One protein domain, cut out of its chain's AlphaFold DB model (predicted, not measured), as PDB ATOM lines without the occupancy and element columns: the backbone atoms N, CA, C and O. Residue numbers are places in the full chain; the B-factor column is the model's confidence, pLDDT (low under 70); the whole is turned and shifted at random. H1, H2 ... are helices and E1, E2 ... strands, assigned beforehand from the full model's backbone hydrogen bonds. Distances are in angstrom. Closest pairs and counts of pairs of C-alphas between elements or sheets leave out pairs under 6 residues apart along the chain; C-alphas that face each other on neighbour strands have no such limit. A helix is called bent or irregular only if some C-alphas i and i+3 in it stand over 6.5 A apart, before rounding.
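This is residues 602 to 637 and 646 to 803 of the 803 residues of the protein "BZIP domain-containing protein" of Pseudozyma antarctica (UniProt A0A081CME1). A compact cluster of short, mostly crossed helices is gathered round H6 and H4, whose centres are nearest the middle; H10 runs side by side with H6, and H1 crosses H2 and meets H6 in a corner. H5 meets H6 in a corner near the tight link between them and has the short H3 packed on it, while a small hairpin of two strands, E1 and E2, has H8 packed on E2, and a long link, residues 766 to 780, runs along the outside to the short H9. The printed part has 194 residues, with helices H1 to H6, then strands E1 and E2, then helices H7 to H10. The sheet's order is E1 - E2, antiparallel, and the class is mostly helix. The whole is compact, with a radius of gyration of the C-alphas of 16.0 A and spans of 47 by 37 by 36 A.

H1, residues 604 to 614, touches H2, residues 623 to 630, about perpendicular at 75 degrees; their closest C-alphas, those of Gln 609 and Leu 624, are 7.0 A apart. H1 also touches H4, residues 676 to 681, at 72 degrees, only just about perpendicular, with the closest C-alphas, of Ile 611 and Ala 680, 6.5 A apart. H1 and H6, residues 700 to 714, touch only at their ends, where the closest C-alphas, of Ala 605 and Ile 713, are 4.6 A apart. H3, residues 667 to 671, touches residues 688 to 693 of H5, residues 685 to 697, with the closest C-alphas, of Glu 668 and Ser 689, 5.6 A apart. H5 and H6 touch at a steep tilt of 48 degrees, opposite ways, the closest C-alphas being those of Ala 695 and Cys 701, 6.0 A apart. E1, residues 723 to 726, and E2, residues 736 to 738, form a hairpin; N 724 and O 737, 3.0 A apart, and N 737 and O 724, 2.8 A apart, are within hydrogen-bond range. H7, residues 740 to 749, is irregular, with C-alphas 745 and 748 8.6 A apart; it only just touches H5, with 3 pairs of C-alphas within 8 A, the closest being those of Val 687 and Leu 749, 5.4 A apart. H8, residues 752 to 765, touches no helix, but its Thr 758 has its C-alpha 4.4 A from that of Glu 737 in E2, the closest pair. H9, residues 781 to 785, only just touches H7, with 3 pairs within 8 A, the closest C-alphas being those of Gly 748 and Gln 785, 5.6 A apart. H10, residues 792 to 801, touches H6 at a shallow tilt of 17 degrees, the same way, with the closest C-alphas, of Glu 704 and Leu 792, 5.4 A apart. Among the pairs that stay apart are H1 and H5, and H7 and H10. Every O i to N i+4 pair is within hydrogen-bond range in H1, H2, H3, H6, H8, H9 and H10; the counts are 1 of 2 in H4, 8 of 9 in H5 and 4 of 6 in H7.

H1 begins at C-alpha 604, (323.922, 347.736, 319.639), and is 15.3 A from first to last C-alpha. H5 measures 19.0 A. H6, the longest helix by residues, measures 21.4 A and begins at C-alpha 700, (342.403, 361.189, 320.023). E1 measures 10.0 A and H8 19.7 A. H10 measures 14.4 A and ends at C-alpha 801, (337.730, 346.494, 306.413).

The C-alphas farthest apart, of Ser 620 and Asn 777, are 50.0 A apart. Residues 638 to 645 are not printed, and C-alphas 637 and 646 are 15.7 A apart across this cut. Of the links that are printed whole, H8 to H9 is long, with 15 residues. Mean pLDDT of the printed part is 88.3; residue 620, residues 635 to 637, residues 646 to 650, residue 700 and residue 803, the chain's last, are under 70.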
ATOM      1  N   LEU A 602     320.190 342.540 323.192       92.31
ATOM      2  CA  LEU A 602     319.848 343.489 322.136       92.31
ATOM      3  C   LEU A 602     321.088 343.798 321.283       92.31
ATOM      4  O   LEU A 602     322.193 343.937 321.807       92.31
ATOM      5  N   SER A 603     320.921 343.958 319.964       91.12
ATOM      6  CA  SER A 603     322.017 344.441 319.109       91.12
ATOM      7  C   SER A 603     322.292 345.921 319.374       91.12
ATOM      8  O   SER A 603     321.361 346.699 319.599       91.12
ATOM      9  N   PHE A 604     323.556 346.353 319.305       90.62
ATOM     10  CA  PHE A 604     323.922 347.736 319.639       90.62
ATOM     11  C   PHE A 604     323.255 348.772 318.714       90.62
ATOM     12  O   PHE A 604     322.871 349.849 319.162       90.62
ATOM     13  N   ALA A 605     322.965 348.411 317.458       90.06
ATOM     14  CA  ALA A 605     322.118 349.212 316.571       90.06
ATOM     15  C   ALA A 605     320.674 349.393 317.080       90.06
ATOM     16  O   ALA A 605     320.080 350.450 316.859       90.06
ATOM     17  N   SER A 606     320.103 348.391 317.753       92.25
ATOM     18  CA  SER A 606     318.772 348.462 318.376       92.25
ATOM     19  C   SER A 606     318.811 349.299 319.654       92.25
ATOM     20  O   SER A 606     317.961 350.165 319.847       92.25
ATOM     21  N   ILE A 607     319.847 349.104 320.476       92.06
ATOM     22  CA  ILE A 607     320.107 349.868 321.706       92.06
ATOM     23  C   ILE A 607     320.226 351.363 321.395       92.06
ATOM     24  O   ILE A 607     319.497 352.174 321.960       92.06
ATOM     25  N   VAL A 608     321.054 351.731 320.412       91.50
ATOM     26  CA  VAL A 608     321.233 353.122 319.967       91.50
ATOM     27  C   VAL A 608     319.926 353.730 319.436       91.50
ATOM     28  O   VAL A 608     319.647 354.895 319.715       91.50
ATOM     29  N   GLN A 609     319.071 352.960 318.752       92.25
ATOM     30  CA  GLN A 609     317.740 353.426 318.327       92.25
ATOM     31  C   GLN A 609     316.756 353.600 319.499       92.25
ATOM     32  O   GLN A 609     315.986 354.565 319.510       92.25
ATOM     33  N   ALA A 610     316.780 352.712 320.495       92.81
ATOM     34  CA  ALA A 610     315.943 352.811 321.690       92.81
ATOM     35  C   ALA A 610     316.329 354.029 322.547       92.81
ATOM     36  O   ALA A 610     315.469 354.848 322.878       92.81
ATOM     37  N   ILE A 611     317.628 354.214 322.800       90.81
ATOM     38  CA  ILE A 611     318.213 355.408 323.427       90.81
ATOM     39  C   ILE A 611     317.771 356.669 322.672       90.81
ATOM     40  O   ILE A 611     317.176 357.573 323.251       90.81
ATOM     41  N   ALA A 612     317.972 356.714 321.355       89.50
ATOM     42  CA  ALA A 612     317.586 357.856 320.529       89.50
ATOM     43  C   ALA A 612     316.084 358.166 320.531       89.50
ATOM     44  O   ALA A 612     315.693 359.311 320.304       89.50
ATOM     45  N   SER A 613     315.244 357.162 320.778       90.56
ATOM     46  CA  SER A 613     313.802 357.349 320.931       90.56
ATOM     47  C   SER A 613     313.462 357.978 322.287       90.56
ATOM     48  O   SER A 613     312.588 358.838 322.341       90.56
ATOM     49  N   ARG A 614     314.192 357.631 323.363       89.94
ATOM     50  CA  ARG A 614     314.077 358.274 324.689       89.94
ATOM     51  C   ARG A 614     314.566 359.725 324.676       89.94
ATOM     52  O   ARG A 614     313.876 360.600 325.174       89.94
ATOM     53  N   PHE A 615     315.711 359.994 324.048       87.19
ATOM     54  CA  PHE A 615     316.313 361.334 323.963       87.19
ATOM     55  C   PHE A 615     315.663 362.270 322.916       87.19
ATOM     56  O   PHE A 615     316.197 363.340 322.639       87.19
ATOM     57  N   GLY A 616     314.562 361.887 322.257       87.19
ATOM     58  CA  GLY A 616     313.956 362.722 321.204       87.19
ATOM     59  C   GLY A 616     314.859 362.936 319.973       87.19
ATOM     60  O   GLY A 616     314.695 363.894 319.212       87.19
ATOM     61  N   LEU A 617     315.821 362.043 319.732       84.50
ATOM     62  CA  LEU A 617     316.746 362.126 318.599       84.50
ATOM     63  C   LEU A 617     316.177 361.473 317.331       84.50
ATOM     64  O   LEU A 617     316.513 361.902 316.226       84.50
ATOM     65  N   ALA A 618     315.281 360.493 317.495       81.88
ATOM     66  CA  ALA A 618     314.657 359.692 316.434       81.88
ATOM     67  C   ALA A 618     313.601 360.430 315.572       81.88
ATOM     68  O   ALA A 618     312.964 359.821 314.708       81.88
ATOM     69  N   HIS A 619     313.396 361.734 315.784       74.69
ATOM     70  CA  HIS A 619     312.438 362.536 315.023       74.69
ATOM     71  C   HIS A 619     312.731 362.568 313.500       74.69
ATOM     72  O   HIS A 619     313.864 362.415 313.040       74.69
ATOM     73  N   SER A 620     311.658 362.776 312.725       61.19
ATOM     74  CA  SER A 620     311.627 362.970 311.260       61.19
ATOM     75  C   SER A 620     312.243 361.877 310.366       61.19
ATOM     76  O   SER A 620     312.622 362.147 309.231       61.19
ATOM     77  N   GLY A 621     312.257 360.613 310.806       77.12
ATOM     78  CA  GLY A 621     312.350 359.458 309.893       77.12
ATOM     79  C   GLY A 621     313.712 359.215 309.227       77.12
ATOM     80  O   GLY A 621     313.831 358.323 308.391       77.12
ATOM     81  N   ASN A 622     314.756 359.943 309.633       80.00
ATOM     82  CA  ASN A 622     316.117 359.856 309.077       80.00
ATOM     83  C   ASN A 622     316.841 358.516 309.353       80.00
ATOM     84  O   ASN A 622     317.968 358.304 308.897       80.00
ATOM     85  N   GLY A 623     316.196 357.615 310.105       87.56
ATOM     86  CA  GLY A 623     316.677 356.279 310.443       87.56
ATOM     87  C   GLY A 623     317.996 356.271 311.216       87.56
ATOM     88  O   GLY A 623     318.465 357.291 311.723       87.56
ATOM     89  N   LEU A 624     318.622 355.093 311.262       87.44
ATOM     90  CA  LEU A 624     319.943 354.924 311.862       87.44
ATOM     91  C   LEU A 624     321.013 355.864 311.248       87.44
ATOM     92  O   LEU A 624     321.724 356.483 312.030       87.44
ATOM     93  N   PRO A 625     321.125 356.088 309.918       87.31
ATOM     94  CA  PRO A 625     322.180 356.954 309.363       87.31
ATOM     95  C   PRO A 625     322.105 358.415 309.835       87.31
ATOM     96  O   PRO A 625     323.131 359.020 310.160       87.31
ATOM     97  N   GLY A 626     320.895 358.982 309.914       87.19
ATOM     98  CA  GLY A 626     320.690 360.325 310.457       87.19
ATOM     99  C   GLY A 626     321.007 360.396 311.951       87.19
ATOM    100  O   GLY A 626     321.622 361.358 312.405       87.19
ATOM    101  N   LEU A 627     320.665 359.348 312.703       87.75
ATOM    102  CA  LEU A 627     320.995 359.238 314.120       87.75
ATOM    103  C   LEU A 627     322.509 359.155 314.372       87.75
ATOM    104  O   LEU A 627     323.022 359.939 315.162       87.75
ATOM    105  N   LEU A 628     323.246 358.284 313.673       88.94
ATOM    106  CA  LEU A 628     324.710 358.186 313.826       88.94
ATOM    107  C   LEU A 628     325.419 359.500 313.457       88.94
ATOM    108  O   LEU A 628     326.468 359.817 314.016       88.94
ATOM    109  N   SER A 629     324.810 360.290 312.564       87.69
ATOM    110  CA  SER A 629     325.253 361.650 312.242       87.69
ATOM    111  C   SER A 629     324.964 362.648 313.375       87.69
ATOM    112  O   SER A 629     325.832 363.455 313.691       87.69
ATOM    113  N   ARG A 630     323.783 362.590 314.020       85.62
ATOM    114  CA  ARG A 630     323.445 363.415 315.205       85.62
ATOM    115  C   ARG A 630     324.274 363.064 316.443       85.62
ATOM    116  O   ARG A 630     324.469 363.930 317.285       85.62
ATOM    117  N   LEU A 631     324.732 361.817 316.560       86.94
ATOM    118  CA  LEU A 631     325.575 361.337 317.661       86.94
ATOM    119  C   LEU A 631     327.073 361.626 317.462       86.94
ATOM    120  O   LEU A 631     327.868 361.305 318.336       86.94
ATOM    121  N   GLU A 632     327.485 362.211 316.332       87.94
ATOM    122  CA  GLU A 632     328.897 362.518 316.028       87.94
ATOM    123  C   GLU A 632     329.832 361.282 316.046       87.94
ATOM    124  O   GLU A 632     331.058 361.411 316.118       87.94
ATOM    125  N   LEU A 633     329.256 360.079 315.905       83.94
ATOM    126  CA  LEU A 633     329.975 358.805 315.738       83.94
ATOM    127  C   LEU A 633     330.717 358.734 314.392       83.94
ATOM    128  O   LEU A 633     331.657 357.961 314.231       83.94
ATOM    129  N   PHE A 634     330.326 359.585 313.440       77.00
ATOM    130  CA  PHE A 634     331.074 359.858 312.218       77.00
ATOM    131  C   PHE A 634     331.545 361.304 312.169       77.00
ATOM    132  O   PHE A 634     330.737 362.233 312.178       77.00
ATOM    133  N   ALA A 635     332.850 361.497 311.976       66.25
ATOM    134  CA  ALA A 635     333.365 362.777 311.513       66.25
ATOM    135  C   ALA A 635     332.814 363.071 310.103       66.25
ATOM    136  O   ALA A 635     333.036 362.308 309.159       66.25
ATOM    137  N   LYS A 636     332.091 364.188 309.948       69.00
ATOM    138  CA  LYS A 636     331.508 364.637 308.674       69.00
ATOM    139  C   LYS A 636     332.627 365.068 307.716       69.00
ATOM    140  O   LYS A 636     333.015 366.232 307.676       69.00
ATOM    141  N   SER A 637     333.145 364.110 306.947       57.00
ATOM    142  CA  SER A 637     334.435 364.129 306.229       57.00
ATOM    143  C   SER A 637     334.552 365.090 305.025       57.00
ATOM    144  O   SER A 637     335.104 364.722 303.987       57.00
ATOM    145  N   LYS A 646     329.607 370.269 318.967       62.91
ATOM    146  CA  LYS A 646     329.812 369.549 320.235       62.91
ATOM    147  C   LYS A 646     328.717 369.876 321.255       62.91
ATOM    148  O   LYS A 646     328.839 370.835 322.024       62.91
ATOM    149  N   GLY A 647     327.647 369.086 321.255       55.47
ATOM    150  CA  GLY A 647     326.560 369.213 322.219       55.47
ATOM    151  C   GLY A 647     325.207 368.690 321.746       55.47
ATOM    152  O   GLY A 647     324.435 369.424 321.133       55.47
ATOM    153  N   LEU A 648     324.851 367.480 322.193       58.19
ATOM    154  CA  LEU A 648     323.446 367.146 322.468       58.19
ATOM    155  C   LEU A 648     323.016 367.547 323.890       58.19
ATOM    156  O   LEU A 648     321.829 367.781 324.091       58.19
ATOM    157  N   VAL A 649     323.964 367.751 324.820       54.31
ATOM    158  CA  VAL A 649     323.803 368.286 326.195       54.31
ATOM    159  C   VAL A 649     322.746 369.399 326.344       54.31
ATOM    160  O   VAL A 649     322.146 369.547 327.408       54.31
ATOM    161  N   PHE A 650     322.532 370.212 325.303       57.50
ATOM    162  CA  PHE A 650     321.663 371.391 325.327       57.50
ATOM    163  C   PHE A 650     320.565 371.406 324.244       57.50
ATOM    164  O   PHE A 650     320.014 372.475 323.969       57.50
ATOM    165  N   ASP A 651     320.210 370.261 323.643       72.50
ATOM    166  CA  ASP A 651     318.965 370.171 322.866       72.50
ATOM    167  C   ASP A 651     317.772 370.281 323.834       72.50
ATOM    168  O   ASP A 651     317.526 369.406 324.665       72.50
ATOM    169  N   ALA A 652     317.037 371.392 323.749       77.81
ATOM    170  CA  ALA A 652     315.908 371.693 324.629       77.81
ATOM    171  C   ALA A 652     314.692 370.768 324.413       77.81
ATOM    172  O   ALA A 652     313.704 370.895 325.132       77.81
ATOM    173  N   ALA A 653     314.752 369.855 323.436       82.38
ATOM    174  CA  ALA A 653     313.780 368.781 323.250       82.38
ATOM    175  C   ALA A 653     314.018 367.552 324.154       82.38
ATOM    176  O   ALA A 653     313.163 366.665 324.180       82.38
ATOM    177  N   ILE A 654     315.146 367.465 324.874       86.56
ATOM    178  CA  ILE A 654     315.426 366.350 325.793       86.56
ATOM    179  C   ILE A 654     314.674 366.564 327.114       86.56
ATOM    180  O   ILE A 654     314.982 367.480 327.881       86.56
ATOM    181  N   ASP A 655     313.717 365.683 327.403       89.88
ATOM    182  CA  ASP A 655     313.047 365.599 328.703       89.88
ATOM    183  C   ASP A 655     313.945 364.869 329.715       89.88
ATOM    184  O   ASP A 655     313.878 363.649 329.885       89.88
ATOM    185  N   TRP A 656     314.819 365.632 330.374       88.38
ATOM    186  CA  TRP A 656     315.756 365.121 331.378       88.38
ATOM    187  C   TRP A 656     315.075 364.548 332.629       88.38
ATOM    188  O   TRP A 656     315.679 363.701 333.284       88.38
ATOM    189  N   ASP A 657     313.839 364.952 332.941       89.94
ATOM    190  CA  ASP A 657     313.085 364.422 334.086       89.94
ATOM    191  C   ASP A 657     312.501 363.022 333.785       89.94
ATOM    192  O   ASP A 657     312.175 362.271 334.705       89.94
ATOM    193  N   SER A 658     312.420 362.636 332.502       91.12
ATOM    194  CA  SER A 658     312.016 361.292 332.052       91.12
ATOM    195  C   SER A 658     313.150 360.252 332.002       91.12
ATOM    196  O   SER A 658     312.886 359.061 331.811       91.12
ATOM    197  N   LEU A 659     314.411 360.681 332.137       91.31
ATOM    198  CA  LEU A 659     315.596 359.827 332.001       91.31
ATOM    199  C   LEU A 659     316.051 359.247 333.349       91.31
ATOM    200  O   LEU A 659     315.845 359.835 334.410       91.31
ATOM    201  N   SER A 660     316.721 358.089 333.315       93.25
ATOM    202  CA  SER A 660     317.310 357.507 334.527       93.25
ATOM    203  C   SER A 660     318.410 358.420 335.088       93.25
ATOM    204  O   SER A 660     319.130 359.098 334.346       93.25
ATOM    205  N   SER A 661     318.594 358.414 336.412       95.00
ATOM    206  CA  SER A 661     319.617 359.228 337.095       95.00
ATOM    207  C   SER A 661     321.046 358.963 336.598       95.00
ATOM    208  O   SER A 661     321.916 359.824 336.724       95.00
ATOM    209  N   ASN A 662     321.268 357.797 335.989       95.44
ATOM    210  CA  ASN A 662     322.528 357.372 335.391       95.44
ATOM    211  C   ASN A 662     322.816 358.026 334.024       95.44
ATOM    212  O   ASN A 662     323.981 358.096 333.632       95.44
ATOM    213  N   MET A 663     321.798 358.558 333.334       94.62
ATOM    214  CA  MET A 663     321.937 359.283 332.060       94.62
ATOM    215  C   MET A 663     322.111 360.799 332.228       94.62
ATOM    216  O   MET A 663     322.638 361.454 331.328       94.62
ATOM    217  N   LEU A 664     321.735 361.369 333.380       94.06
ATOM    218  CA  LEU A 664     321.842 362.812 333.649       94.06
ATOM    219  C   LEU A 664     323.275 363.344 333.411       94.06
ATOM    220  O   LEU A 664     324.231 362.625 333.722       94.06
ATOM    221  N   PRO A 665     323.469 364.574 332.890       94.56
ATOM    222  CA  PRO A 665     324.798 365.077 332.539       94.56
ATOM    223  C   PRO A 665     325.713 365.215 333.756       94.56
ATOM    224  O   PRO A 665     325.323 365.744 334.803       94.56
ATOM    225  N   THR A 666     326.964 364.779 333.618       95.94
ATOM    226  CA  THR A 666     327.952 364.922 334.692       95.94
ATOM    227  C   THR A 666     328.448 366.365 334.836       95.94
ATOM    228  O   THR A 666     328.223 367.223 333.982       95.94
ATOM    229  N   THR A 667     329.147 366.676 335.933       95.62
ATOM    230  CA  THR A 667     329.716 368.027 336.123       95.62
ATOM    231  C   THR A 667     330.756 368.350 335.054       95.62
ATOM    232  O   THR A 667     330.822 369.480 334.592       95.62
ATOM    233  N   GLU A 668     331.527 367.353 334.630       95.12
ATOM    234  CA  GLU A 668     332.488 367.451 333.540       95.12
ATOM    235  C   GLU A 668     331.785 367.763 332.211       95.12
ATOM    236  O   GLU A 668     332.159 368.713 331.529       95.12
ATOM    237  N   GLN A 669     330.710 367.037 331.889       93.88
ATOM    238  CA  GLN A 669     329.914 367.263 330.677       93.88
ATOM    239  C   GLN A 669     329.249 368.650 330.631       93.88
ATOM    240  O   GLN A 669     329.134 369.248 329.565       93.88
ATOM    241  N   LEU A 670     328.851 369.199 331.784       93.31
ATOM    242  CA  LEU A 670     328.295 370.556 331.889       93.31
ATOM    243  C   LEU A 670     329.353 371.675 331.808       93.31
ATOM    244  O   LEU A 670     328.990 372.840 331.626       93.31
ATOM    245  N   LEU A 671     330.639 371.350 331.974       93.19
ATOM    246  CA  LEU A 671     331.753 372.306 331.938       93.19
ATOM    247  C   LEU A 671     332.506 372.305 330.603       93.19
ATOM    248  O   LEU A 671     333.023 373.350 330.204       93.19
ATOM    249  N   HIS A 672     332.575 371.159 329.923       91.00
ATOM    250  CA  HIS A 672     333.475 370.934 328.795       91.00
ATOM    251  C   HIS A 672     332.718 370.476 327.535       91.00
ATOM    252  O   HIS A 672     331.941 369.521 327.613       91.00
ATOM    253  N   PRO A 673     332.945 371.107 326.362       89.62
ATOM    254  CA  PRO A 673     332.428 370.611 325.087       89.62
ATOM    255  C   PRO A 673     332.971 369.211 324.789       89.62
ATOM    256  O   PRO A 673     334.172 368.979 324.902       89.62
ATOM    257  N   HIS A 674     332.083 368.306 324.395       90.75
ATOM    258  CA  HIS A 674     332.365 366.902 324.099       90.75
ATOM    259  C   HIS A 674     331.309 366.373 323.115       90.75
ATOM    260  O   HIS A 674     330.331 367.074 322.829       90.75
ATOM    261  N   ARG A 675     331.499 365.165 322.577       90.06
ATOM    262  CA  ARG A 675     330.618 364.624 321.537       90.06
ATOM    263  C   ARG A 675     329.282 364.112 322.051       90.06
ATOM    264  O   ARG A 675     329.172 363.466 323.093       90.06
ATOM    265  N   ALA A 676     328.286 364.291 321.195       90.00
ATOM    266  CA  ALA A 676     326.911 363.838 321.347       90.00
ATOM    267  C   ALA A 676     326.732 362.357 321.757       90.00
ATOM    268  O   ALA A 676     325.788 362.039 322.484       90.00
ATOM    269  N   PHE A 677     327.609 361.437 321.332       91.81
ATOM    270  CA  PHE A 677     327.485 360.024 321.714       91.81
ATOM    271  C   PHE A 677     327.784 359.743 323.191       91.81
ATOM    272  O   PHE A 677     327.342 358.708 323.685       91.81
ATOM    273  N   LEU A 678     328.493 360.622 323.910       93.69
ATOM    274  CA  LEU A 678     328.782 360.387 325.329       93.69
ATOM    275  C   LEU A 678     327.521 360.500 326.177       93.69
ATOM    276  O   LEU A 678     327.300 359.642 327.023       93.69
ATOM    277  N   ASP A 679     326.674 361.501 325.920       91.25
ATOM    278  CA  ASP A 679     325.374 361.647 326.586       91.25
ATOM    279  C   ASP A 679     324.465 360.442 326.342       91.25
ATOM    280  O   ASP A 679     323.803 359.966 327.260       91.25
ATOM    281  N   ALA A 680     324.428 359.959 325.099       89.56
ATOM    282  CA  ALA A 680     323.472 358.948 324.669       89.56
ATOM    283  C   ALA A 680     323.928 357.511 324.982       89.56
ATOM    284  O   ALA A 680     323.153 356.722 325.513       89.56
ATOM    285  N   CYS A 681     325.158 357.142 324.620       91.94
ATOM    286  CA  CYS A 681     325.562 355.741 324.453       91.94
ATOM    287  C   CYS A 681     326.289 355.118 325.656       91.94
ATOM    288  O   CYS A 681     326.703 353.967 325.550       91.94
ATOM    289  N   LEU A 682     326.489 355.843 326.763       94.94
ATOM    290  CA  LEU A 682     327.279 355.375 327.911       94.94
ATOM    291  C   LEU A 682     326.515 355.576 329.239       94.94
ATOM    292  O   LEU A 682     326.591 356.659 329.824       94.94
ATOM    293  N   PRO A 683     325.833 354.551 329.789       96.25
ATOM    294  CA  PRO A 683     324.977 354.686 330.976       96.25
ATOM    295  C   PRO A 683     325.746 354.820 332.301       96.25
ATOM    296  O   PRO A 683     325.161 354.738 333.377       96.25
ATOM    297  N   TRP A 684     327.067 355.006 332.265       97.50
ATOM    298  CA  TRP A 684     327.911 355.096 333.455       97.50
ATOM    299  C   TRP A 684     328.445 356.528 333.631       97.50
ATOM    300  O   TRP A 684     329.386 356.916 332.930       97.50
ATOM    301  N   PRO A 685     327.927 357.320 334.593       96.88
ATOM    302  CA  PRO A 685     328.434 358.663 334.884       96.88
ATOM    303  C   PRO A 685     329.953 358.712 335.111       96.88
ATOM    304  O   PRO A 685     330.620 359.611 334.611       96.88
ATOM    305  N   ALA A 686     330.524 357.721 335.806       97.00
ATOM    306  CA  ALA A 686     331.965 357.652 336.060       97.00
ATOM    307  C   ALA A 686     332.794 357.537 334.765       97.00
ATOM    308  O   ALA A 686     333.774 358.266 334.608       97.00
ATOM    309  N   VAL A 687     332.362 356.690 333.822       97.06
ATOM    310  CA  VAL A 687     332.999 356.508 332.503       97.06
ATOM    311  C   VAL A 687     332.911 357.802 331.692       97.06
ATOM    312  O   VAL A 687     333.927 358.276 331.187       97.06
ATOM    313  N   ARG A 688     331.727 358.436 331.638       96.38
ATOM    314  CA  ARG A 688     331.524 359.722 330.942       96.38
ATOM    315  C   ARG A 688     332.414 360.829 331.520       96.38
ATOM    316  O   ARG A 688     333.128 361.496 330.775       96.38
ATOM    317  N   SER A 689     332.456 360.980 332.848       96.31
ATOM    318  CA  SER A 689     333.337 361.944 333.525       96.31
ATOM    319  C   SER A 689     334.831 361.672 333.319       96.31
ATOM    320  O   SER A 689     335.607 362.627 333.318       96.31
ATOM    321  N   ARG A 690     335.260 360.410 333.163       95.94
ATOM    322  CA  ARG A 690     336.650 360.069 332.811       95.94
ATOM    323  C   ARG A 690     336.953 360.439 331.373       95.94
ATOM    324  O   ARG A 690     337.898 361.187 331.152       95.94
ATOM    325  N   LEU A 691     336.148 359.982 330.414       94.56
ATOM    326  CA  LEU A 691     336.433 360.231 329.004       94.56
ATOM    327  C   LEU A 691     336.469 361.731 328.693       94.56
ATOM    328  O   LEU A 691     337.398 362.175 328.033       94.56
ATOM    329  N   VAL A 692     335.549 362.534 329.243       93.94
ATOM    330  CA  VAL A 692     335.588 363.999 329.071       93.94
ATOM    331  C   VAL A 692     336.872 364.610 329.653       93.94
ATOM    332  O   VAL A 692     337.450 365.498 329.035       93.94
ATOM    333  N   LYS A 693     337.379 364.120 330.795       93.50
ATOM    334  CA  LYS A 693     338.676 364.563 331.343       93.50
ATOM    335  C   LYS A 693     339.855 364.158 330.458       93.50
ATOM    336  O   LYS A 693     340.753 364.969 330.251       93.50
ATOM    337  N   HIS A 694     339.853 362.937 329.928       90.81
ATOM    338  CA  HIS A 694     340.925 362.458 329.056       90.81
ATOM    339  C   HIS A 694     340.898 363.135 327.680       90.81
ATOM    340  O   HIS A 694     341.953 363.521 327.198       90.81
ATOM    341  N   ALA A 695     339.724 363.399 327.100       89.31
ATOM    342  CA  ALA A 695     339.575 364.104 325.824       89.31
ATOM    343  C   ALA A 695     340.116 365.548 325.859       89.31
ATOM    344  O   ALA A 695     340.619 366.035 324.848       89.31
ATOM    345  N   LEU A 696     340.076 366.222 327.018       88.44
ATOM    346  CA  LEU A 696     340.692 367.545 327.203       88.44
ATOM    347  C   LEU A 696     342.221 367.494 327.090       88.44
ATOM    348  O   LEU A 696     342.810 368.324 326.407       88.44
ATOM    349  N   ALA A 697     342.854 366.514 327.741       87.56
ATOM    350  CA  ALA A 697     344.306 366.337 327.698       87.56
ATOM    351  C   ALA A 697     344.786 365.674 326.390       87.56
ATOM    352  O   ALA A 697     345.912 365.895 325.945       87.56
ATOM    353  N   GLN A 698     343.954 364.810 325.801       80.81
ATOM    354  CA  GLN A 698     344.295 363.875 324.729       80.81
ATOM    355  C   GLN A 698     343.052 363.575 323.852       80.81
ATOM    356  O   GLN A 698     342.402 362.542 324.031       80.81
ATOM    357  N   PRO A 699     342.708 364.429 322.866       71.12
ATOM    358  CA  PRO A 699     341.441 364.323 322.126       71.12
ATOM    359  C   PRO A 699     341.265 363.013 321.342       71.12
ATOM    360  O   PRO A 699     340.154 362.496 321.285       71.12
ATOM    361  N   VAL A 700     342.364 362.426 320.843       68.94
ATOM    362  CA  VAL A 700     342.403 361.189 320.023       68.94
ATOM    363  C   VAL A 700     341.629 360.017 320.651       68.94
ATOM    364  O   VAL A 700     341.072 359.176 319.944       68.94
ATOM    365  N   CYS A 701     341.563 359.996 321.986       77.38
ATOM    366  CA  CYS A 701     340.783 359.069 322.801       77.38
ATOM    367  C   CYS A 701     339.290 359.024 322.395       77.38
ATOM    368  O   CYS A 701     338.690 357.952 322.320       77.38
ATOM    369  N   GLU A 702     338.688 360.176 322.082       89.06
ATOM    370  CA  GLU A 702     337.258 360.292 321.779       89.06
ATOM    371  C   GLU A 702     336.926 359.821 320.351       89.06
ATOM    372  O   GLU A 702     335.931 359.122 320.151       89.06
ATOM    373  N   GLU A 703     337.775 360.134 319.359       88.31
ATOM    374  CA  GLU A 703     337.633 359.601 317.994       88.31
ATOM    375  C   GLU A 703     337.771 358.074 317.955       88.31
ATOM    376  O   GLU A 703     336.999 357.396 317.274       88.31
ATOM    377  N   GLU A 704     338.767 357.529 318.657       90.62
ATOM    378  CA  GLU A 704     339.060 356.099 318.611       90.62
ATOM    379  C   GLU A 704     337.952 355.279 319.299       90.62
ATOM    380  O   GLU A 704     337.539 354.244 318.767       90.62
ATOM    381  N   LEU A 705     337.397 355.771 320.416       93.25
ATOM    382  CA  LEU A 705     336.248 355.139 321.070       93.25
ATOM    383  C   LEU A 705     334.985 355.224 320.204       93.25
ATOM    384  O   LEU A 705     334.265 354.234 320.093       93.25
ATOM    385  N   ALA A 706     334.726 356.364 319.549       92.00
ATOM    386  CA  ALA A 706     333.580 356.521 318.646       92.00
ATOM    387  C   ALA A 706     333.570 355.459 317.531       92.00
ATOM    388  O   ALA A 706     332.510 354.936 317.179       92.00
ATOM    389  N   LEU A 707     334.751 355.103 317.011       90.81
ATOM    390  CA  LEU A 707     334.911 354.043 316.016       90.81
ATOM    391  C   LEU A 707     334.673 352.640 316.601       90.81
ATOM    392  O   LEU A 707     334.010 351.837 315.952       90.81
ATOM    393  N   ASP A 708     335.135 352.333 317.818       92.56
ATOM    394  CA  ASP A 708     334.829 351.045 318.470       92.56
ATOM    395  C   ASP A 708     333.336 350.911 318.837       92.56
ATOM    396  O   ASP A 708     332.759 349.828 318.687       92.56
ATOM    397  N   LEU A 709     332.676 351.999 319.258       93.06
ATOM    398  CA  LEU A 709     331.218 352.028 319.424       93.06
ATOM    399  C   LEU A 709     330.529 351.716 318.096       93.06
ATOM    400  O   LEU A 709     329.673 350.838 318.016       93.06
ATOM    401  N   LEU A 710     330.926 352.423 317.040       90.12
ATOM    402  CA  LEU A 710     330.362 352.282 315.709       90.12
ATOM    403  C   LEU A 710     330.529 350.867 315.139       90.12
ATOM    404  O   LEU A 710     329.586 350.335 314.554       90.12
ATOM    405  N   LEU A 711     331.697 350.245 315.300       89.19
ATOM    406  CA  LEU A 711     331.932 348.875 314.838       89.19
ATOM    407  C   LEU A 711     330.948 347.886 315.481       89.19
ATOM    408  O   LEU A 711     330.464 346.980 314.804       89.19
ATOM    409  N   SER A 712     330.561 348.134 316.733       89.69
ATOM    410  CA  SER A 712     329.512 347.384 317.428       89.69
ATOM    411  C   SER A 712     328.093 347.649 316.897       89.69
ATOM    412  O   SER A 712     327.215 346.822 317.116       89.69
ATOM    413  N   ILE A 713     327.839 348.782 316.226       88.12
ATOM    414  CA  ILE A 713     326.558 349.098 315.554       88.12
ATOM    415  C   ILE A 713     326.476 348.397 314.193       88.12
ATOM    416  O   ILE A 713     325.400 347.970 313.778       88.12
ATOM    417  N   LEU A 714     327.601 348.332 313.480       86.06
ATOM    418  CA  LEU A 714     327.680 347.791 312.123       86.06
ATOM    419  C   LEU A 714     327.738 346.259 312.108       86.06
ATOM    420  O   LEU A 714     327.078 345.641 311.271       86.06
ATOM    421  N   SER A 715     328.502 345.661 313.025       87.00
ATOM    422  CA  SER A 715     328.664 344.211 313.128       87.00
ATOM    423  C   SER A 715     327.591 343.559 314.002       87.00
ATOM    424  O   SER A 715     327.148 344.120 315.002       87.00
ATOM    425  N   THR A 716     327.214 342.332 313.642       84.69
ATOM    426  CA  THR A 716     326.399 341.425 314.468       84.69
ATOM    427  C   THR A 716     327.228 340.330 315.146       84.69
ATOM    428  O   THR A 716     326.657 339.465 315.801       84.69
ATOM    429  N   ASP A 717     328.550 340.325 314.957       88.75
ATOM    430  CA  ASP A 717     329.474 339.370 315.579       88.75
ATOM    431  C   ASP A 717     329.830 339.798 317.012       88.75
ATOM    432  O   ASP A 717     330.320 340.911 317.227       88.75
ATOM    433  N   GLU A 718     329.639 338.898 317.982       83.62
ATOM    434  CA  GLU A 718     330.011 339.106 319.390       83.62
ATOM    435  C   GLU A 718     331.516 339.381 319.576       83.62
ATOM    436  O   GLU A 718     331.897 340.081 320.514       83.62
ATOM    437  N   GLY A 719     332.375 338.879 318.677       86.56
ATOM    438  CA  GLY A 719     333.819 339.144 318.685       86.56
ATOM    439  C   GLY A 719     334.202 340.566 318.248       86.56
ATOM    440  O   GLY A 719     335.280 341.060 318.592       86.56
ATOM    441  N   VAL A 720     333.319 341.253 317.517       88.62
ATOM    442  CA  VAL A 720     333.499 342.648 317.070       88.62
ATOM    443  C   VAL A 720     332.681 343.626 317.918       88.62
ATOM    444  O   VAL A 720     333.050 344.799 318.009       88.62
ATOM    445  N   ALA A 721     331.601 343.161 318.551       90.88
ATOM    446  CA  ALA A 721     330.791 343.953 319.461       90.88
ATOM    447  C   ALA A 721     331.630 344.543 320.608       90.88
ATOM    448  O   ALA A 721     332.528 343.905 321.159       90.88
ATOM    449  N   SER A 722     331.318 345.779 320.991       94.00
ATOM    450  CA  SER A 722     331.946 346.473 322.123       94.00
ATOM    451  C   SER A 722     331.178 346.238 323.427       94.00
ATOM    452  O   SER A 722     331.776 346.191 324.502       94.00
ATOM    453  N   PHE A 723     329.859 346.052 323.328       94.75
ATOM    454  CA  PHE A 723     328.953 345.826 324.454       94.75
ATOM    455  C   PHE A 723     327.858 344.835 324.067       94.75
ATOM    456  O   PHE A 723     327.374 344.854 322.933       94.75
ATOM    457  N   HIS A 724     327.407 344.056 325.045       94.94
ATOM    458  CA  HIS A 724     326.121 343.366 325.004       94.94
ATOM    459  C   HIS A 724     325.208 344.008 326.057       94.94
ATOM    460  O   HIS A 724     325.681 344.366 327.135       94.94
ATOM    461  N   VAL A 725     323.918 344.180 325.756       95.56
ATOM    462  CA  VAL A 725     322.937 344.713 326.721       95.56
ATOM    463  C   VAL A 725     321.750 343.766 326.803       95.56
ATOM    464  O   VAL A 725     321.270 343.286 325.772       95.56
ATOM    465  N   TYR A 726     321.308 343.490 328.025       95.69
ATOM    466  CA  TYR A 726     320.351 342.440 328.354       95.69
ATOM    467  C   TYR A 726     319.061 343.004 328.956       95.69
ATOM    468  O   TYR A 726     319.096 343.843 329.850       95.69
ATOM    469  N   GLY A 727     317.913 342.491 328.509       94.56
ATOM    470  CA  GLY A 727     316.602 342.993 328.933       94.56
ATOM    471  C   GLY A 727     316.188 344.300 328.244       94.56
ATOM    472  O   GLY A 727     316.789 344.720 327.256       94.56
ATOM    473  N   ASP A 728     315.113 344.911 328.749       92.94
ATOM    474  CA  ASP A 728     314.375 345.961 328.030       92.94
ATOM    475  C   ASP A 728     314.821 347.403 328.355       92.94
ATOM    476  O   ASP A 728     314.583 348.308 327.550       92.94
ATOM    477  N   ASP A 729     315.459 347.649 329.510       94.44
ATOM    478  CA  ASP A 729     315.944 348.991 329.873       94.44
ATOM    479  C   ASP A 729     317.398 349.217 329.443       94.44
ATOM    480  O   ASP A 729     318.360 348.954 330.163       94.44
ATOM    481  N   VAL A 730     317.546 349.782 328.248       94.94
ATOM    482  CA  VAL A 730     318.837 350.197 327.687       94.94
ATOM    483  C   VAL A 730     319.549 351.299 328.488       94.94
ATOM    484  O   VAL A 730     320.735 351.525 328.250       94.94
ATOM    485  N   LEU A 731     318.858 351.986 329.410       95.12
ATOM    486  CA  LEU A 731     319.402 353.060 330.255       95.12
ATOM    487  C   LEU A 731     319.799 352.582 331.665       95.12
ATOM    488  O   LEU A 731     320.242 353.397 332.484       95.12
ATOM    489  N   ASP A 732     319.639 351.289 331.959       96.38
ATOM    490  CA  ASP A 732     320.116 350.675 333.194       96.38
ATOM    491  C   ASP A 732     321.594 350.258 333.047       96.38
ATOM    492  O   ASP A 732     321.905 349.366 332.255       96.38
ATOM    493  N   PRO A 733     322.543 350.841 333.806       97.06
ATOM    494  CA  PRO A 733     323.930 350.398 333.783       97.06
ATOM    495  C   PRO A 733     324.137 348.976 334.325       97.06
ATOM    496  O   PRO A 733     325.243 348.459 334.137       97.06
ATOM    497  N   GLU A 734     323.163 348.349 335.004       97.12
ATOM    498  CA  GLU A 734     323.211 346.927 335.388       97.12
ATOM    499  C   GLU A 734     323.061 345.982 334.180       97.12
ATOM    500  O   GLU A 734     323.652 344.899 334.169       97.12
ATOM    501  N   ALA A 735     322.357 346.411 333.128       96.88
ATOM    502  CA  ALA A 735     322.044 345.608 331.944       96.88
ATOM    503  C   ALA A 735     323.229 345.364 330.983       96.88
ATOM    504  O   ALA A 735     323.107 344.560 330.061       96.88
ATOM    505  N   TRP A 736     324.357 346.061 331.161       97.25
ATOM    506  CA  TRP A 736     325.458 346.118 330.187       97.25
ATOM    507  C   TRP A 736     326.642 345.197 330.556       97.25
ATOM    508  O   TRP A 736     327.178 345.259 331.664       97.25
ATOM    509  N   GLU A 737     327.098 344.393 329.590       97.12
ATOM    510  CA  GLU A 737     328.314 343.559 329.622       97.12
ATOM    511  C   GLU A 737     329.370 344.143 328.662       97.12
ATOM    512  O   GLU A 737     329.086 344.363 327.481       97.12
ATOM    513  N   LEU A 738     330.599 344.374 329.145       96.94
ATOM    514  CA  LEU A 738     331.734 344.756 328.295       96.94
ATOM    515  C   LEU A 738     332.223 343.558 327.470       96.94
ATOM    516  O   LEU A 738     332.401 342.465 328.014       96.94
ATOM    517  N   SER A 739     332.535 343.762 326.187       95.94
ATOM    518  CA  SER A 739     333.297 342.753 325.446       95.94
ATOM    519  C   SER A 739     334.761 342.720 325.891       95.94
ATOM    520  O   SER A 739     335.308 343.689 326.421       95.94
ATOM    521  N   GLU A 740     335.420 341.588 325.656       95.75
ATOM    522  CA  GLU A 740     336.817 341.391 326.046       95.75
ATOM    523  C   GLU A 740     337.762 342.365 325.327       95.75
ATOM    524  O   GLU A 740     338.618 342.972 325.965       95.75
ATOM    525  N   ARG A 741     337.528 342.614 324.031       94.06
ATOM    526  CA  ARG A 741     338.219 343.652 323.250       94.06
ATOM    527  C   ARG A 741     338.019 345.048 323.845       94.06
ATOM    528  O   ARG A 741     338.982 345.807 323.939       94.06
ATOM    529  N   MET A 742     336.782 345.395 324.217       95.44
ATOM    530  CA  MET A 742     336.466 346.692 324.819       95.44
ATOM    531  C   MET A 742     337.215 346.858 326.147       95.44
ATOM    532  O   MET A 742     337.897 347.862 326.333       95.44
ATOM    533  N   LEU A 743     337.202 345.847 327.023       96.06
ATOM    534  CA  LEU A 743     337.952 345.894 328.279       96.06
ATOM    535  C   LEU A 743     339.471 345.969 328.055       96.06
ATOM    536  O   LEU A 743     340.103 346.878 328.581       96.06
ATOM    537  N   GLN A 744     340.064 345.065 327.266       94.19
ATOM    538  CA  GLN A 744     341.519 345.019 327.036       94.19
ATOM    539  C   GLN A 744     342.084 346.360 326.543       94.19
ATOM    540  O   GLN A 744     343.193 346.741 326.916       94.19
ATOM    541  N   LYS A 745     341.313 347.086 325.725       93.69
ATOM    542  CA  LYS A 745     341.713 348.349 325.099       93.69
ATOM    543  C   LYS A 745     341.376 349.600 325.926       93.69
ATOM    544  O   LYS A 745     342.113 350.584 325.867       93.69
ATOM    545  N   TRP A 746     340.278 349.571 326.681       95.56
ATOM    546  CA  TRP A 746     339.695 350.747 327.342       95.56
ATOM    547  C   TRP A 746     339.584 350.612 328.875       95.56
ATOM    548  O   TRP A 746     338.812 351.332 329.511       95.56
ATOM    549  N   TRP A 747     340.341 349.693 329.489       95.44
ATOM    550  CA  TRP A 747     340.226 349.342 330.911       95.44
ATOM    551  C   TRP A 747     340.306 350.531 331.880       95.44
ATOM    552  O   TRP A 747     339.582 350.525 332.873       95.44
ATOM    553  N   GLY A 748     341.101 351.571 331.606       94.12
ATOM    554  CA  GLY A 748     341.233 352.730 332.503       94.12
ATOM    555  C   GLY A 748     339.959 353.570 332.633       94.12
ATOM    556  O   GLY A 748     339.749 354.260 333.637       94.12
ATOM    557  N   LEU A 749     339.059 353.482 331.650       95.62
ATOM    558  CA  LEU A 749     337.749 354.123 331.718       95.62
ATOM    559  C   LEU A 749     336.793 353.411 332.683       95.62
ATOM    560  O   LEU A 749     335.891 354.055 333.219       95.62
ATOM    561  N   PHE A 750     336.975 352.108 332.902       97.00
ATOM    562  CA  PHE A 750     336.036 351.264 333.634       97.00
ATOM    563  C   PHE A 750     336.413 351.091 335.112       97.00
ATOM    564  O   PHE A 750     337.506 351.435 335.558       97.00
ATOM    565  N   ASP A 751     335.459 350.585 335.891       96.31
ATOM    566  CA  ASP A 751     335.595 350.326 337.326       96.31
ATOM    567  C   ASP A 751     335.371 348.847 337.636       96.31
ATOM    568  O   ASP A 751     334.614 348.167 336.937       96.31
ATOM    569  N   ASP A 752     335.912 348.375 338.763       97.19
ATOM    570  CA  ASP A 752     335.681 347.011 339.253       97.19
ATOM    571  C   ASP A 752     334.186 346.680 339.424       97.19
ATOM    572  O   ASP A 752     333.798 345.517 339.411       97.19
ATOM    573  N   SER A 753     333.316 347.682 339.605       97.31
ATOM    574  CA  SER A 753     331.858 347.505 339.616       97.31
ATOM    575  C   SER A 753     331.315 347.075 338.249       97.31
ATOM    576  O   SER A 753     330.515 346.142 338.179       97.31
ATOM    577  N   ILE A 754     331.789 347.705 337.172       97.75
ATOM    578  CA  ILE A 754     331.433 347.389 335.783       97.75
ATOM    579  C   ILE A 754     332.045 346.036 335.386       97.75
ATOM    580  O   ILE A 754     331.380 345.227 334.732       97.75
ATOM    581  N   LEU A 755     333.264 345.731 335.850       97.94
ATOM    582  CA  LEU A 755     333.883 344.421 335.638       97.94
ATOM    583  C   LEU A 755     333.146 343.298 336.386       97.94
ATOM    584  O   LEU A 755     332.788 342.298 335.770       97.94
ATOM    585  N   ARG A 756     332.838 343.455 337.684       98.06
ATOM    586  CA  ARG A 756     332.082 342.449 338.466       98.06
ATOM    587  C   ARG A 756     330.727 342.115 337.836       98.06
ATOM    588  O   ARG A 756     330.302 340.962 337.877       98.06
ATOM    589  N   ARG A 757     330.071 343.117 337.247       97.81
ATOM    590  CA  ARG A 757     328.813 343.001 336.495       97.81
ATOM    591  C   ARG A 757     328.984 342.292 335.157       97.81
ATOM    592  O   ARG A 757     328.257 341.345 334.876       97.81
ATOM    593  N   THR A 758     329.991 342.681 334.382       97.88
ATOM    594  CA  THR A 758     330.396 341.990 333.147       97.88
ATOM    595  C   THR A 758     330.660 340.506 333.424       97.88
ATOM    596  O   THR A 758     330.112 339.635 332.756       97.88
ATOM    597  N   ASN A 759     331.393 340.196 334.493       98.06
ATOM    598  CA  ASN A 759     331.661 338.830 334.938       98.06
ATOM    599  C   ASN A 759     330.427 338.109 335.502       98.06
ATOM    600  O   ASN A 759     330.397 336.879 335.538       98.06
ATOM    601  N   TRP A 760     329.400 338.826 335.963       97.62
ATOM    602  CA  TRP A 760     328.123 338.218 336.334       97.62
ATOM    603  C   TRP A 760     327.347 337.761 335.093       97.62
ATOM    604  O   TRP A 760     326.961 336.594 335.045       97.62
ATOM    605  N   TRP A 761     327.207 338.617 334.071       97.44
ATOM    606  CA  TRP A 761     326.578 338.253 332.791       97.44
ATOM    607  C   TRP A 761     327.343 337.128 332.076       97.44
ATOM    608  O   TRP A 761     326.749 336.098 331.756       97.44
ATOM    609  N   ARG A 762     328.675 337.240 331.951       96.56
ATOM    610  CA  ARG A 762     329.534 336.199 331.354       96.56
ATOM    611  C   ARG A 762     329.371 334.837 332.031       96.56
ATOM    612  O   ARG A 762     329.227 333.835 331.332       96.56
ATOM    613  N   ARG A 763     329.275 334.788 333.367       96.94
ATOM    614  CA  ARG A 763     328.971 333.544 334.102       96.94
ATOM    615  C   ARG A 763     327.604 332.954 333.764       96.94
ATOM    616  O   ARG A 763     327.521 331.735 333.654       96.94
ATOM    617  N   GLN A 764     326.562 333.766 333.554       96.00
ATOM    618  CA  GLN A 764     325.259 333.237 333.115       96.00
ATOM    619  C   GLN A 764     325.347 332.577 331.728       96.00
ATOM    620  O   GLN A 764     324.674 331.579 331.475       96.00
ATOM    621  N   ARG A 765     326.204 333.111 330.844       94.44
ATOM    622  CA  ARG A 765     326.461 332.556 329.503       94.44
ATOM    623  C   ARG A 765     327.380 331.326 329.516       94.44
ATOM    624  O   ARG A 765     327.360 330.545 328.566       94.44
ATOM    625  N   GLY A 766     328.147 331.128 330.593       95.56
ATOM    626  CA  GLY A 766     329.177 330.088 330.718       95.56
ATOM    627  C   GLY A 766     330.558 330.506 330.192       95.56
ATOM    628  O   GLY A 766     331.389 329.646 329.918       95.56
ATOM    629  N   LEU A 767     330.801 331.811 330.029       95.56
ATOM    630  CA  LEU A 767     332.068 332.374 329.563       95.56
ATOM    631  C   LEU A 767     333.032 332.647 330.725       95.56
ATOM    632  O   LEU A 767     332.614 333.015 331.825       95.56
ATOM    633  N   THR A 768     334.335 332.536 330.452       97.00
ATOM    634  CA  THR A 768     335.416 332.863 331.393       97.00
ATOM    635  C   THR A 768     335.296 334.302 331.898       97.00
ATOM    636  O   THR A 768     335.102 335.229 331.105       97.00
ATOM    637  N   GLU A 769     335.436 334.497 333.211       97.88
ATOM    638  CA  GLU A 769     335.504 335.826 333.826       97.88
ATOM    639  C   GLU A 769     336.680 336.646 333.270       97.88
ATOM    640  O   GLU A 769     337.765 336.116 333.038       97.88
ATOM    641  N   LEU A 770     336.462 337.946 333.064       97.06
ATOM    642  CA  LEU A 770     337.507 338.882 332.663       97.06
ATOM    643  C   LEU A 770     338.241 339.426 333.894       97.06
ATOM    644  O   LEU A 770     337.648 339.619 334.957       97.06
ATOM    645  N   SER A 771     339.522 339.735 333.733       97.31
ATOM    646  CA  SER A 771     340.318 340.504 334.692       97.31
ATOM    647  C   SER A 771     340.639 341.889 334.126       97.31
ATOM    648  O   SER A 771     340.691 342.076 332.910       97.31
ATOM    649  N   MET A 772     340.879 342.870 335.003       95.62
ATOM    650  CA  MET A 772     341.517 344.117 334.574       95.62
ATOM    651  C   MET A 772     342.924 343.775 334.053       95.62
ATOM    652  O   MET A 772     343.665 343.089 334.767       95.62
ATOM    653  N   PRO A 773     343.323 344.235 332.853       93.62
ATOM    654  CA  PRO A 773     344.706 344.143 332.410       93.62
ATOM    655  C   PRO A 773     345.634 344.780 333.446       93.62
ATOM    656  O   PRO A 773     345.388 345.895 333.909       93.62
ATOM    657  N   ALA A 774     346.714 344.089 333.811       89.94
ATOM    658  CA  ALA A 774     347.773 344.721 334.588       89.94
ATOM    659  C   ALA A 774     348.385 345.864 333.750       89.94
ATOM    660  O   ALA A 774     348.607 345.659 332.552       89.94
ATOM    661  N   PRO A 775     348.674 347.043 334.336       85.38
ATOM    662  CA  PRO A 775     349.259 348.160 333.599       85.38
ATOM    663  C   PRO A 775     350.596 347.729 332.992       85.38
ATOM    664  O   PRO A 775     351.555 347.434 333.706       85.38
ATOM    665  N   THR A 776     350.646 347.640 331.664       82.00
ATOM    666  CA  THR A 776     351.813 347.109 330.960       82.00
ATOM    667  C   THR A 776     352.925 348.151 330.899       82.00
ATOM    668  O   THR A 776     352.684 349.352 330.785       82.00
ATOM    669  N   ASN A 777     354.178 347.693 330.875       84.00
ATOM    670  CA  ASN A 777     355.341 348.560 330.665       84.00
ATOM    671  C   ASN A 777     355.510 349.001 329.189       84.00
ATOM    672  O   ASN A 777     356.626 349.318 328.778       84.00
ATOM    673  N   SER A 778     354.430 349.033 328.392       81.06
ATOM    674  CA  SER A 778     354.443 349.524 327.000       81.06
ATOM    675  C   SER A 778     355.093 350.908 326.919       81.06
ATOM    676  O   SER A 778     354.999 351.698 327.857       81.06
ATOM    677  N   SER A 779     355.759 351.257 325.820       81.75
ATOM    678  CA  SER A 779     356.251 352.630 325.615       81.75
ATOM    679  C   SER A 779     355.109 353.636 325.407       81.75
ATOM    680  O   SER A 779     355.296 354.829 325.637       81.75
ATOM    681  N   ASN A 780     353.923 353.163 325.021       77.25
ATOM    682  CA  ASN A 780     352.769 353.987 324.697       77.25
ATOM    683  C   ASN A 780     351.983 354.404 325.955       77.25
ATOM    684  O   ASN A 780     351.450 353.569 326.689       77.25
ATOM    685  N   ALA A 781     351.867 355.715 326.192       78.12
ATOM    686  CA  ALA A 781     351.145 356.261 327.341       78.12
ATOM    687  C   ALA A 781     349.633 355.959 327.325       78.12
ATOM    688  O   ALA A 781     349.043 355.841 328.397       78.12
ATOM    689  N   PHE A 782     349.019 355.796 326.146       74.62
ATOM    690  CA  PHE A 782     347.598 355.443 326.018       74.62
ATOM    691  C   PHE A 782     347.332 354.007 326.486       74.62
ATOM    692  O   PHE A 782     346.431 353.775 327.289       74.62
ATOM    693  N   GLU A 783     348.180 353.062 326.074       78.62
ATOM    694  CA  GLU A 783     348.107 351.655 326.492       78.62
ATOM    695  C   GLU A 783     348.383 351.489 327.996       78.62
ATOM    696  O   GLU A 783     347.645 350.775 328.675       78.62
ATOM    697  N   ARG A 784     349.379 352.211 328.542       80.50
ATOM    698  CA  ARG A 784     349.662 352.253 329.996       80.50
ATOM    699  C   ARG A 784     348.462 352.684 330.835       80.50
ATOM    700  O   ARG A 784     348.360 352.281 331.990       80.50
ATOM    701  N   GLN A 785     347.616 353.552 330.284       84.69
ATOM    702  CA  GLN A 785     346.439 354.096 330.959       84.69
ATOM    703  C   GLN A 785     345.144 353.362 330.579       84.69
ATOM    704  O   GLN A 785     344.112 353.652 331.170       84.69
ATOM    705  N   GLY A 786     345.169 352.439 329.609       86.81
ATOM    706  CA  GLY A 786     343.967 351.774 329.101       86.81
ATOM    707  C   GLY A 786     342.973 352.745 328.464       86.81
ATOM    708  O   GLY A 786     341.786 352.686 328.777       86.81
ATOM    709  N   LEU A 787     343.461 353.665 327.626       88.25
ATOM    710  CA  LEU A 787     342.684 354.743 326.997       88.25
ATOM    711  C   LEU A 787     342.698 354.650 325.464       88.25
ATOM    712  O   LEU A 787     342.857 355.661 324.774       88.25
ATOM    713  N   GLY A 788     342.549 353.438 324.930       87.25
ATOM    714  CA  GLY A 788     342.678 353.171 323.502       87.25
ATOM    715  C   GLY A 788     344.096 352.758 323.120       87.25
ATOM    716  O   GLY A 788     344.964 352.564 323.970       87.25
ATOM    717  N   SER A 789     344.339 352.623 321.816       81.94
ATOM    718  CA  SER A 789     345.698 352.409 321.302       81.94
ATOM    719  C   SER A 789     346.442 353.729 321.081       81.94
ATOM    720  O   SER A 789     347.652 353.733 320.878       81.94
ATOM    721  N   GLY A 790     345.734 354.864 321.031       76.88
ATOM    722  CA  GLY A 790     346.277 356.124 320.513       76.88
ATOM    723  C   GLY A 790     346.504 356.098 318.990       76.88
ATOM    724  O   GLY A 790     346.840 357.122 318.394       76.88
ATOM    725  N   SER A 791     346.282 354.952 318.337       79.56
ATOM    726  CA  SER A 791     346.396 354.741 316.897       79.56
ATOM    727  C   SER A 791     345.018 354.821 316.245       79.56
ATOM    728  O   SER A 791     344.405 353.826 315.847       79.56
ATOM    729  N   LEU A 792     344.542 356.055 316.066       80.12
ATOM    730  CA  LEU A 792     343.330 356.341 315.292       80.12
ATOM    731  C   LEU A 792     343.393 355.741 313.870       80.12
ATOM    732  O   LEU A 792     342.366 355.373 313.301       80.12
ATOM    733  N   GLU A 793     344.595 355.571 313.306       77.75
ATOM    734  CA  GLU A 793     344.773 354.882 312.027       77.75
ATOM    735  C   GLU A 793     344.403 353.391 312.105       77.75
ATOM    736  O   GLU A 793     343.762 352.884 311.188       77.75
ATOM    737  N   GLN A 794     344.728 352.683 313.193       78.00
ATOM    738  CA  GLN A 794     344.343 351.278 313.364       78.00
ATOM    739  C   GLN A 794     342.819 351.122 313.453       78.00
ATOM    740  O   GLN A 794     342.252 350.252 312.788       78.00
ATOM    741  N   ALA A 795     342.141 352.004 314.193       72.81
ATOM    742  CA  ALA A 795     340.680 352.029 314.244       72.81
ATOM    743  C   ALA A 795     340.058 352.364 312.874       72.81
ATOM    744  O   ALA A 795     339.110 351.702 312.449       72.81
ATOM    745  N   HIS A 796     340.626 353.318 312.125       78.06
ATOM    746  CA  HIS A 796     340.193 353.607 310.754       78.06
ATOM    747  C   HIS A 796     340.450 352.456 309.772       78.06
ATOM    748  O   HIS A 796     339.611 352.229 308.901       78.06
ATOM    749  N   ARG A 797     341.559 351.714 309.899       80.81
ATOM    750  CA  ARG A 797     341.831 350.512 309.091       80.81
ATOM    751  C   ARG A 797     340.775 349.438 309.363       80.81
ATOM    752  O   ARG A 797     340.159 348.978 308.411       80.81
ATOM    753  N   LEU A 798     340.490 349.132 310.635       75.81
ATOM    754  CA  LEU A 798     339.451 348.164 311.027       75.81
ATOM    755  C   LEU A 798     338.047 348.577 310.556       75.81
ATOM    756  O   LEU A 798     337.298 347.746 310.044       75.81
ATOM    757  N   ALA A 799     337.702 349.864 310.667       73.88
ATOM    758  CA  ALA A 799     336.469 350.401 310.097       73.88
ATOM    759  C   ALA A 799     336.428 350.247 308.568       73.88
ATOM    760  O   ALA A 799     335.408 349.844 308.028       73.88
ATOM    761  N   SER A 800     337.542 350.493 307.874       78.50
ATOM    762  CA  SER A 800     337.638 350.378 306.409       78.50
ATOM    763  C   SER A 800     337.698 348.932 305.890       78.50
ATOM    764  O   SER A 800     337.649 348.737 304.683       78.50
ATOM    765  N   THR A 801     337.830 347.927 306.765       78.06
ATOM    766  CA  THR A 801     337.730 346.494 306.413       78.06
ATOM    767  C   THR A 801     336.359 345.881 306.708       78.06
ATOM    768  O   THR A 801     336.083 344.777 306.257       78.06
ATOM    769  N   LEU A 802     335.510 346.576 307.474       70.88
ATOM    770  CA  LEU A 802     334.156 346.142 307.851       70.88
ATOM    771  C   LEU A 802     333.059 346.950 307.125       70.88
ATOM    772  O   LEU A 802     331.889 346.902 307.512       70.88
ATOM    773  N   LEU A 803     333.455 347.701 306.093       66.38
ATOM    774  CA  LEU A 803     332.637 348.600 305.282       66.38
ATOM    775  C   LEU A 803     332.894 348.347 303.792       66.38
ATOM    776  O   LEU A 803     331.902 348.054 303.088       66.38
TER     777      LEU A 803